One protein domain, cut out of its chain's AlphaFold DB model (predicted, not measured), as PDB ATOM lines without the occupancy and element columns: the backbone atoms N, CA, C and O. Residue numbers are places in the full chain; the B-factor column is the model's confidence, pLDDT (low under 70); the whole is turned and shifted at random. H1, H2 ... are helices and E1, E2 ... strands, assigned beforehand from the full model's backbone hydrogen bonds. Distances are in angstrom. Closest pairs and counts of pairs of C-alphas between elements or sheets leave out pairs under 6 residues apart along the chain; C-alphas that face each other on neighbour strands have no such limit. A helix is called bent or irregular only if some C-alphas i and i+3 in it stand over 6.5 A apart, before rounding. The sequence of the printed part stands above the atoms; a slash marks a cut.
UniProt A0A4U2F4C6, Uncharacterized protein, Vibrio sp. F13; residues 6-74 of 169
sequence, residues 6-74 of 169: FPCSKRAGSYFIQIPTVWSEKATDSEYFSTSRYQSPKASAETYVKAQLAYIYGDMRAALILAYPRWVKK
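AT A GLANCE: This is residues 6 to 74 of the 169 residues of an uncharacterized protein of Vibrio sp. F13 (UniProt A0A4U2F4C6). A long helix, H1, runs beside a slender looped stretch of chain that contains the short strand E1, and H2 folds back across the far end of H1, with the short H3 making a corner after it. E1 is the middle of a small three-part patch: residues 6 to 7 and residues 32 to 33 each pair with its residues 15 to 16, antiparallel. The printed part has 69 residues, with one named strand and three named helices in the order E1, H1, H2, H3; its class is mostly helix. It is compact, with a radius of gyration of the C-alphas of 12.7 A, and elongated, spanning 35 by 22 by 19 A.

IN THESE COORDINATES: E1 is residues 15 to 17, beginning at C-alpha 15 (35.850, -37.334, 37.167). H1 is residues 41 to 57, 23.6 A long, from C-alpha 41 at (30.367, -34.259, 35.729). H2 is residues 59 to 67, 12.5 A long. H3 is residues 69 to 74, 9.9 A long, ending at C-alpha 74 (44.711, -54.539, 18.793); it is neither bent nor irregular, but only just: C-alphas 69 and 72 are 6.2 A apart.

HOW THE PARTS SIT: E1 pairs with no named strand. The closest C-alphas of E1 and H1, those of Tyr 15 and Lys 42, are 6.2 A apart. H1 touches H2 with residues 50 to 54 alone, closest at the C-alphas of Leu 53 and Ala 62, 4.9 A, at a steep tilt of 52 degrees, opposite ways. H2 and H3 touch only at the corner, and only just, with 3 pairs of C-alphas within 8 A, the closest those of Ile 65 and Trp 71, 6.1 A. Their tilt of 68 degrees is steep, only just short of about perpendicular, and they run opposite ways. H3 is apart from H1 and from E1. Every O i to N i+4 pair is within hydrogen-bond range in H1 and H2; in H3 it is 0 of 2, with 2 of 3 O i to N i+3 pairs within range.

THE WHOLE: The C-alphas farthest apart, those of Ser 36 and Lys 74, are 37.2 A apart. The printed part has no cut. The link from E1 to H1, 23 residues, is long; those from H1 to H2 and from H2 to H3 are tight. The mean pLDDT of the printed part is 76.6, and it is under 70 in residues 20 to 27, 56 to 61, 64 to 65 and 67 to 74.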
ATOM      1  N   PHE A   6      37.089 -42.046  34.824       88.94
ATOM      2  CA  PHE A   6      37.602 -42.465  36.125       88.94
ATOM      3  C   PHE A   6      37.182 -41.476  37.225       88.94
ATOM      4  O   PHE A   6      37.255 -40.263  37.017       88.94
ATOM      5  N   PRO A   7      36.744 -41.942  38.410       88.12
ATOM      6  CA  PRO A   7      36.454 -41.055  39.531       88.12
ATOM      7  C   PRO A   7      37.746 -40.432  40.082       88.12
ATOM      8  O   PRO A   7      38.772 -41.099  40.226       88.12
ATOM      9  N   CYS A   8      37.702 -39.147  40.429       85.69
ATOM     10  CA  CYS A   8      38.833 -38.446  41.023       85.69
ATOM     11  C   CYS A   8      38.936 -38.760  42.523       85.69
ATOM     12  O   CYS A   8      38.151 -38.256  43.325       85.69
ATOM     13  N   SER A   9      39.951 -39.528  42.926       77.56
ATOM     14  CA  SER A   9      40.170 -39.921  44.330       77.56
ATOM     15  C   SER A   9      40.342 -38.747  45.303       77.56
ATOM     16  O   SER A   9      40.072 -38.895  46.489       77.56
ATOM     17  N   LYS A  10      40.770 -37.573  44.816       78.88
ATOM     18  CA  LYS A  10      41.012 -36.373  45.636       78.88
ATOM     19  C   LYS A  10      39.799 -35.444  45.774       78.88
ATOM     20  O   LYS A  10      39.847 -34.533  46.595       78.88
ATOM     21  N   ARG A  11      38.752 -35.599  44.953       79.62
ATOM     22  CA  ARG A  11      37.575 -34.706  44.938       79.62
ATOM     23  C   ARG A  11      36.308 -35.482  44.584       79.62
ATOM     24  O   ARG A  11      36.085 -35.816  43.419       79.62
ATOM     25  N   ALA A  12      35.469 -35.721  45.591       83.88
ATOM     26  CA  ALA A  12      34.186 -36.402  45.438       83.88
ATOM     27  C   ALA A  12      33.313 -35.754  44.343       83.88
ATOM     28  O   ALA A  12      33.331 -34.538  44.146       83.88
ATOM     29  N   GLY A  13      32.580 -36.584  43.595       83.94
ATOM     30  CA  GLY A  13      31.724 -36.152  42.482       83.94
ATOM     31  C   GLY A  13      32.458 -35.665  41.223       83.94
ATOM     32  O   GLY A  13      31.802 -35.393  40.220       83.94
ATOM     33  N   SER A  14      33.792 -35.567  41.238       90.69
ATOM     34  CA  SER A  14      34.587 -35.170  40.070       90.69
ATOM     35  C   SER A  14      35.171 -36.386  39.350       90.69
ATOM     36  O   SER A  14      35.502 -37.394  39.975       90.69
ATOM     37  N   TYR A  15      35.346 -36.274  38.037       91.50
ATOM     38  CA  TYR A  15      35.850 -37.334  37.167       91.50
ATOM     39  C   TYR A  15      36.996 -36.807  36.308       91.50
ATOM     40  O   TYR A  15      37.044 -35.626  35.974       91.50
ATOM     41  N   PHE A  16      37.917 -37.686  35.937       91.69
ATOM     42  CA  PHE A  16      38.889 -37.422  34.884       91.69
ATOM     43  C   PHE A  16      38.719 -38.449  33.775       91.69
ATOM     44  O   PHE A  16      38.254 -39.567  34.013       91.69
ATOM     45  N   ILE A  17      39.096 -38.062  32.566       89.00
ATOM     46  CA  ILE A  17      39.167 -38.974  31.434       89.00
ATOM     47  C   ILE A  17      40.618 -39.197  31.036       89.00
ATOM     48  O   ILE A  17      41.468 -38.328  31.236       89.00
ATOM     49  N   GLN A  18      40.893 -40.361  30.462       86.12
ATOM     50  CA  GLN A  18      42.168 -40.623  29.809       86.12
ATOM     51  C   GLN A  18      41.926 -41.517  28.597       86.12
ATOM     52  O   GLN A  18      41.701 -42.720  28.730       86.12
ATOM     53  N   ILE A  19      41.941 -40.913  27.413       80.44
ATOM     54  CA  ILE A  19      41.778 -41.601  26.134       80.44
ATOM     55  C   ILE A  19      43.181 -41.789  25.550       80.44
ATOM     56  O   ILE A  19      43.895 -40.803  25.380       80.44
ATOM     57  N   PRO A  20      43.622 -43.020  25.236       68.69
ATOM     58  CA  PRO A  20      44.890 -43.220  24.548       68.69
ATOM     59  C   PRO A  20      44.808 -42.639  23.136       68.69
ATOM     60  O   PRO A  20      44.243 -43.254  22.237       68.69
ATOM     61  N   THR A  21      45.397 -41.466  22.922       63.53
ATOM     62  CA  THR A  21      45.601 -40.860  21.605       63.53
ATOM     63  C   THR A  21      46.802 -41.514  20.947       63.53
ATOM     64  O   THR A  21      47.892 -40.959  20.846       63.53
ATOM     65  N   VAL A  22      46.555 -42.725  20.448       51.91
ATOM     66  CA  VAL A  22      47.495 -43.579  19.703       51.91
ATOM     67  C   VAL A  22      48.194 -42.814  18.548       51.91
ATOM     68  O   VAL A  22      49.290 -43.187  18.117       51.91
ATOM     69  N   TRP A  23      47.589 -41.711  18.086       51.91
ATOM     70  CA  TRP A  23      47.929 -40.959  16.874       51.91
ATOM     71  C   TRP A  23      48.128 -39.442  17.069       51.91
ATOM     72  O   TRP A  23      47.999 -38.698  16.102       51.91
ATOM     73  N   SER A  24      48.447 -38.967  18.279       46.09
ATOM     74  CA  SER A  24      48.881 -37.573  18.504       46.09
ATOM     75  C   SER A  24      50.250 -37.527  19.195       46.09
ATOM     76  O   SER A  24      50.666 -38.521  19.787       46.09
ATOM     77  N   GLU A  25      50.943 -36.382  19.156       47.88
ATOM     78  CA  GLU A  25      52.194 -36.173  19.913       47.88
ATOM     79  C   GLU A  25      52.007 -36.406  21.422       47.88
ATOM     80  O   GLU A  25      52.900 -36.906  22.106       47.88
ATOM     81  N   LYS A  26      50.809 -36.113  21.942       58.53
ATOM     82  CA  LYS A  26      50.381 -36.545  23.273       58.53
ATOM     83  C   LYS A  26      49.885 -37.988  23.179       58.53
ATOM     84  O   LYS A  26      48.910 -38.263  22.480       58.53
ATOM     85  N   ALA A  27      50.510 -38.904  23.916       60.69
ATOM     86  CA  ALA A  27      50.132 -40.325  23.926       60.69
ATOM     87  C   ALA A  27      48.755 -40.601  24.567       60.69
ATOM     88  O   ALA A  27      48.143 -41.642  24.317       60.69
ATOM     89  N   THR A  28      48.265 -39.675  25.395       74.69
ATOM     90  CA  THR A  28      46.906 -39.690  25.943       74.69
ATOM     91  C   THR A  28      46.313 -38.291  25.922       74.69
ATOM     92  O   THR A  28      46.973 -37.351  26.368       74.69
ATOM     93  N   ASP A  29      45.060 -38.187  25.500       82.06
ATOM     94  CA  ASP A  29      44.219 -37.029  25.751       82.06
ATOM     95  C   ASP A  29      43.531 -37.193  27.109       82.06
ATOM     96  O   ASP A  29      43.096 -38.292  27.476       82.06
ATOM     97  N   SER A  30      43.499 -36.121  27.893       88.56
ATOM     98  CA  SER A  30      43.026 -36.153  29.272       88.56
ATOM     99  C   SER A  30      42.392 -34.831  29.680       88.56
ATOM    100  O   SER A  30      42.975 -33.756  29.554       88.56
ATOM    101  N   GLU A  31      41.185 -34.928  30.229       90.81
ATOM    102  CA  GLU A  31      40.391 -33.781  30.662       90.81
ATOM    103  C   GLU A  31      39.723 -34.062  32.016       90.81
ATOM    104  O   GLU A  31      39.577 -35.211  32.448       90.81
ATOM    105  N   TYR A  32      39.360 -32.992  32.724       92.19
ATOM    106  CA  TYR A  32      38.868 -33.037  34.092       92.19
ATOM    107  C   TYR A  32      37.498 -32.370  34.234       92.19
ATOM    108  O   TYR A  32      37.329 -31.179  33.979       92.19
ATOM    109  N   PHE A  33      36.537 -33.145  34.730       91.75
ATOM    110  CA  PHE A  33      35.140 -32.767  34.890       91.75
ATOM    111  C   PHE A  33      34.825 -32.653  36.384       91.75
ATOM    112  O   PHE A  33      34.695 -33.658  37.087       91.75
ATOM    113  N   SER A  34      34.713 -31.422  36.887       91.69
ATOM    114  CA  SER A  34      34.392 -31.132  38.290       91.69
ATOM    115  C   SER A  34      32.952 -30.669  38.489       91.69
ATOM    116  O   SER A  34      32.369 -30.008  37.631       91.69
ATOM    117  N   THR A  35      32.416 -30.925  39.682       90.50
ATOM    118  CA  THR A  35      31.118 -30.395  40.151       90.50
ATOM    119  C   THR A  35      31.048 -28.865  40.144       90.50
ATOM    120  O   THR A  35      29.969 -28.301  40.033       90.50
ATOM    121  N   SER A  36      32.194 -28.178  40.213       88.12
ATOM    122  CA  SER A  36      32.288 -26.715  40.112       88.12
ATOM    123  C   SER A  36      32.147 -26.155  38.690       88.12
ATOM    124  O   SER A  36      32.083 -24.940  38.533       88.12
ATOM    125  N   ARG A  37      32.153 -27.009  37.657       87.31
ATOM    126  CA  ARG A  37      32.030 -26.612  36.239       87.31
ATOM    127  C   ARG A  37      30.876 -27.305  35.517       87.31
ATOM    128  O   ARG A  37      30.347 -26.751  34.561       87.31
ATOM    129  N   TYR A  38      30.492 -28.499  35.964       88.81
ATOM    130  CA  TYR A  38      29.484 -29.332  35.318       88.81
ATOM    131  C   TYR A  38      28.427 -29.775  36.329       88.81
ATOM    132  O   TYR A  38      28.755 -30.304  37.389       88.81
ATOM    133  N   GLN A  39      27.152 -29.628  35.965       89.88
ATOM    134  CA  GLN A  39      26.017 -30.047  36.796       89.88
ATOM    135  C   GLN A  39      25.936 -31.579  36.954       89.88
ATOM    136  O   GLN A  39      25.518 -32.074  37.996       89.88
ATOM    137  N   SER A  40      26.386 -32.337  35.946       91.75
ATOM    138  CA  SER A  40      26.547 -33.796  36.010       91.75
ATOM    139  C   SER A  40      27.914 -34.202  35.442       91.75
ATOM    140  O   SER A  40      28.012 -34.611  34.281       91.75
ATOM    141  N   PRO A  41      29.003 -34.091  36.232       91.06
ATOM    142  CA  PRO A  41      30.367 -34.259  35.729       91.06
ATOM    143  C   PRO A  41      30.626 -35.623  35.083       91.06
ATOM    144  O   PRO A  41      31.358 -35.711  34.100       91.06
ATOM    145  N   LYS A  42      29.977 -36.682  35.585       91.38
ATOM    146  CA  LYS A  42      30.050 -38.026  34.999       91.38
ATOM    147  C   LYS A  42      29.446 -38.072  33.592       91.38
ATOM    148  O   LYS A  42      30.081 -38.587  32.679       91.38
ATOM    149  N   ALA A  43      28.239 -37.532  33.410       90.25
ATOM    150  CA  ALA A  43      27.552 -37.546  32.117       90.25
ATOM    151  C   ALA A  43      28.254 -36.644  31.089       90.25
ATOM    152  O   ALA A  43      28.334 -37.000  29.912       90.25
ATOM    153  N   SER A  44      28.826 -35.519  31.535       92.06
ATOM    154  CA  SER A  44      29.685 -34.666  30.707       92.06
ATOM    155  C   SER A  44      30.948 -35.409  30.258       92.06
ATOM    156  O   SER A  44      31.231 -35.432  29.063       92.06
ATOM    157  N   ALA A  45      31.641 -36.101  31.169       90.12
ATOM    158  CA  ALA A  45      32.812 -36.916  30.840       90.12
ATOM    159  C   ALA A  45      32.481 -38.066  29.866       90.12
ATOM    160  O   ALA A  45      33.207 -38.296  28.902       90.12
ATOM    161  N   GLU A  46      31.366 -38.776  30.071       90.50
ATOM    162  CA  GLU A  46      30.920 -39.850  29.170       90.50
ATOM    163  C   GLU A  46      30.519 -39.328  27.779       90.50
ATOM    164  O   GLU A  46      30.802 -39.984  26.775       90.50
ATOM    165  N   THR A  47      29.898 -38.146  27.703       90.69
ATOM    166  CA  THR A  47      29.562 -37.478  26.434       90.69
ATOM    167  C   THR A  47      30.817 -37.012  25.701       90.69
ATOM    168  O   THR A  47      30.945 -37.269  24.506       90.69
ATOM    169  N   TYR A  48      31.776 -36.410  26.413       91.38
ATOM    170  CA  TYR A  48      33.059 -36.022  25.831       91.38
ATOM    171  C   TYR A  48      33.806 -37.234  25.275       91.38
ATOM    172  O   TYR A  48      34.232 -37.207  24.128       91.38
ATOM    173  N   VAL A  49      33.919 -38.331  26.037       88.44
ATOM    174  CA  VAL A  49      34.609 -39.545  25.564       88.44
ATOM    175  C   VAL A  49      33.978 -40.086  24.280       88.44
ATOM    176  O   VAL A  49      34.709 -40.490  23.381       88.44
ATOM    177  N   LYS A  50      32.644 -40.057  24.149       88.00
ATOM    178  CA  LYS A  50      31.963 -40.424  22.895       88.00
ATOM    179  C   LYS A  50      32.353 -39.500  21.742       88.00
ATOM    180  O   LYS A  50      32.782 -39.995  20.705       88.00
ATOM    181  N   ALA A  51      32.229 -38.186  21.935       85.69
ATOM    182  CA  ALA A  51      32.523 -37.189  20.908       85.69
ATOM    183  C   ALA A  51      33.998 -37.222  20.477       85.69
ATOM    184  O   ALA A  51      34.291 -37.224  19.288       85.69
ATOM    185  N   GLN A  52      34.922 -37.336  21.429       84.12
ATOM    186  CA  GLN A  52      36.358 -37.355  21.173       84.12
ATOM    187  C   GLN A  52      36.807 -38.668  20.518       84.12
ATOM    188  O   GLN A  52      37.618 -38.654  19.595       84.12
ATOM    189  N   LEU A  53      36.231 -39.813  20.913       77.81
ATOM    190  CA  LEU A  53      36.449 -41.065  20.185       77.81
ATOM    191  C   LEU A  53      35.869 -41.008  18.764       77.81
ATOM    192  O   LEU A  53      36.496 -41.548  17.861       77.81
ATOM    193  N   ALA A  54      34.722 -40.362  18.537       78.62
ATOM    194  CA  ALA A  54      34.159 -40.184  17.195       78.62
ATOM    195  C   ALA A  54      35.024 -39.252  16.330       78.62
ATOM    196  O   ALA A  54      35.368 -39.610  15.207       78.62
ATOM    197  N   TYR A  55      35.464 -38.121  16.884       75.44
ATOM    198  CA  TYR A  55      36.363 -37.172  16.229       75.44
ATOM    199  C   TYR A  55      37.692 -37.820  15.809       75.44
ATOM    200  O   TYR A  55      38.147 -37.629  14.686       75.44
ATOM    201  N   ILE A  56      38.296 -38.629  16.684       69.69
ATOM    202  CA  ILE A  56      39.561 -39.311  16.388       69.69
ATOM    203  C   ILE A  56      39.328 -40.539  15.483       69.69
ATOM    204  O   ILE A  56      39.938 -40.670  14.424       69.69
ATOM    205  N   TYR A  57      38.481 -41.488  15.891       66.19
ATOM    206  CA  TYR A  57      38.399 -42.825  15.282       66.19
ATOM    207  C   TYR A  57      37.317 -42.960  14.191       66.19
ATOM    208  O   TYR A  57      37.323 -43.956  13.464       66.19
ATOM    209  N   GLY A  58      36.398 -41.997  14.070       68.44
ATOM    210  CA  GLY A  58      35.165 -42.096  13.282       68.44
ATOM    211  C   GLY A  58      34.045 -42.844  14.022       68.44
ATOM    212  O   GLY A  58      34.308 -43.750  14.817       68.44
ATOM    213  N   ASP A  59      32.784 -42.496  13.740       66.31
ATOM    214  CA  ASP A  59      31.602 -42.910  14.522       66.31
ATOM    215  C   ASP A  59      31.496 -44.426  14.761       66.31
ATOM    216  O   ASP A  59      31.385 -44.879  15.904       66.31
ATOM    217  N   MET A  60      31.594 -45.238  13.699       62.31
ATOM    218  CA  MET A  60      31.509 -46.701  13.822       62.31
ATOM    219  C   MET A  60      32.614 -47.283  14.714       62.31
ATOM    220  O   MET A  60      32.369 -48.218  15.479       62.31
ATOM    221  N   ARG A  61      33.837 -46.743  14.648       63.66
ATOM    222  CA  ARG A  61      34.950 -47.241  15.469       63.66
ATOM    223  C   ARG A  61      34.842 -46.754  16.899       63.66
ATOM    224  O   ARG A  61      35.126 -47.534  17.799       63.66
ATOM    225  N   ALA A  62      34.391 -45.523  17.120       71.00
ATOM    226  CA  ALA A  62      34.095 -45.017  18.454       71.00
ATOM    227  C   ALA A  62      33.089 -45.925  19.178       71.00
ATOM    228  O   ALA A  62      33.336 -46.333  20.314       71.00
ATOM    229  N   ALA A  63      32.014 -46.333  18.492       71.25
ATOM    230  CA  ALA A  63      31.044 -47.291  19.016       71.25
ATOM    231  C   ALA A  63      31.683 -48.653  19.366       71.25
ATOM    232  O   ALA A  63      31.480 -49.163  20.470       71.25
ATOM    233  N   LEU A  64      32.511 -49.216  18.476       61.31
ATOM    234  CA  LEU A  64      33.223 -50.481  18.722       61.31
ATOM    235  C   LEU A  64      34.241 -50.392  19.872       61.31
ATOM    236  O   LEU A  64      34.371 -51.339  20.645       61.31
ATOM    237  N   ILE A  65      34.933 -49.261  20.028       68.94
ATOM    238  CA  ILE A  65      35.879 -49.006  21.127       68.94
ATOM    239  C   ILE A  65      35.152 -48.936  22.470       68.94
ATOM    240  O   ILE A  65      35.611 -49.526  23.447       68.94
ATOM    241  N   LEU A  66      34.011 -48.247  22.515       72.50
ATOM    242  CA  LEU A  66      33.179 -48.138  23.713       72.50
ATOM    243  C   LEU A  66      32.577 -49.490  24.121       72.50
ATOM    244  O   LEU A  66      32.549 -49.809  25.309       72.50
ATOM    245  N   ALA A  67      32.143 -50.297  23.148       69.44
ATOM    246  CA  ALA A  67      31.653 -51.653  23.387       69.44
ATOM    247  C   ALA A  67      32.776 -52.619  23.814       69.44
ATOM    248  O   ALA A  67      32.578 -53.455  24.697       69.44
ATOM    249  N   TYR A  68      33.971 -52.488  23.225       66.94
ATOM    250  CA  TYR A  68      35.095 -53.406  23.424       66.94
ATOM    251  C   TYR A  68      36.426 -52.664  23.671       66.94
ATOM    252  O   TYR A  68      37.306 -52.674  22.813       66.94
ATOM    253  N   PRO A  69      36.677 -52.111  24.873       59.91
ATOM    254  CA  PRO A  69      37.873 -51.298  25.158       59.91
ATOM    255  C   PRO A  69      39.233 -51.954  24.877       59.91
ATOM    256  O   PRO A  69      40.225 -51.282  24.589       59.91
ATOM    257  N   ARG A  70      39.303 -53.292  24.933       54.56
ATOM    258  CA  ARG A  70      40.512 -54.062  24.583       54.56
ATOM    259  C   ARG A  70      40.837 -54.023  23.081       54.56
ATOM    260  O   ARG A  70      41.938 -54.414  22.705       54.56
ATOM    261  N   TRP A  71      39.910 -53.572  22.236       48.16
ATOM    262  CA  TRP A  71      40.062 -53.487  20.783       48.16
ATOM    263  C   TRP A  71      41.083 -52.421  20.370       48.16
ATOM    264  O   TRP A  71      41.892 -52.696  19.490       48.16
ATOM    265  N   VAL A  72      41.172 -51.283  21.080       52.88
ATOM    266  CA  VAL A  72      42.182 -50.233  20.808       52.88
ATOM    267  C   VAL A  72      43.609 -50.783  20.861       52.88
ATOM    268  O   VAL A  72      44.419 -50.469  19.996       52.88
ATOM    269  N   LYS A  73      43.905 -51.674  21.818       49.00
ATOM    270  CA  LYS A  73      45.223 -52.326  21.942       49.00
ATOM    271  C   LYS A  73      45.550 -53.295  20.792       49.00
ATOM    272  O   LYS A  73      46.687 -53.737  20.687       49.00
ATOM    273  N   LYS A  74      44.565 -53.652  19.961       42.66
ATOM    274  CA  LYS A  74      44.711 -54.539  18.793       42.66
ATOM    275  C   LYS A  74      44.706 -53.785  17.457       42.66
ATOM    276  O   LYS A  74      44.907 -54.422  16.424       42.66
TER     277      LYS A  74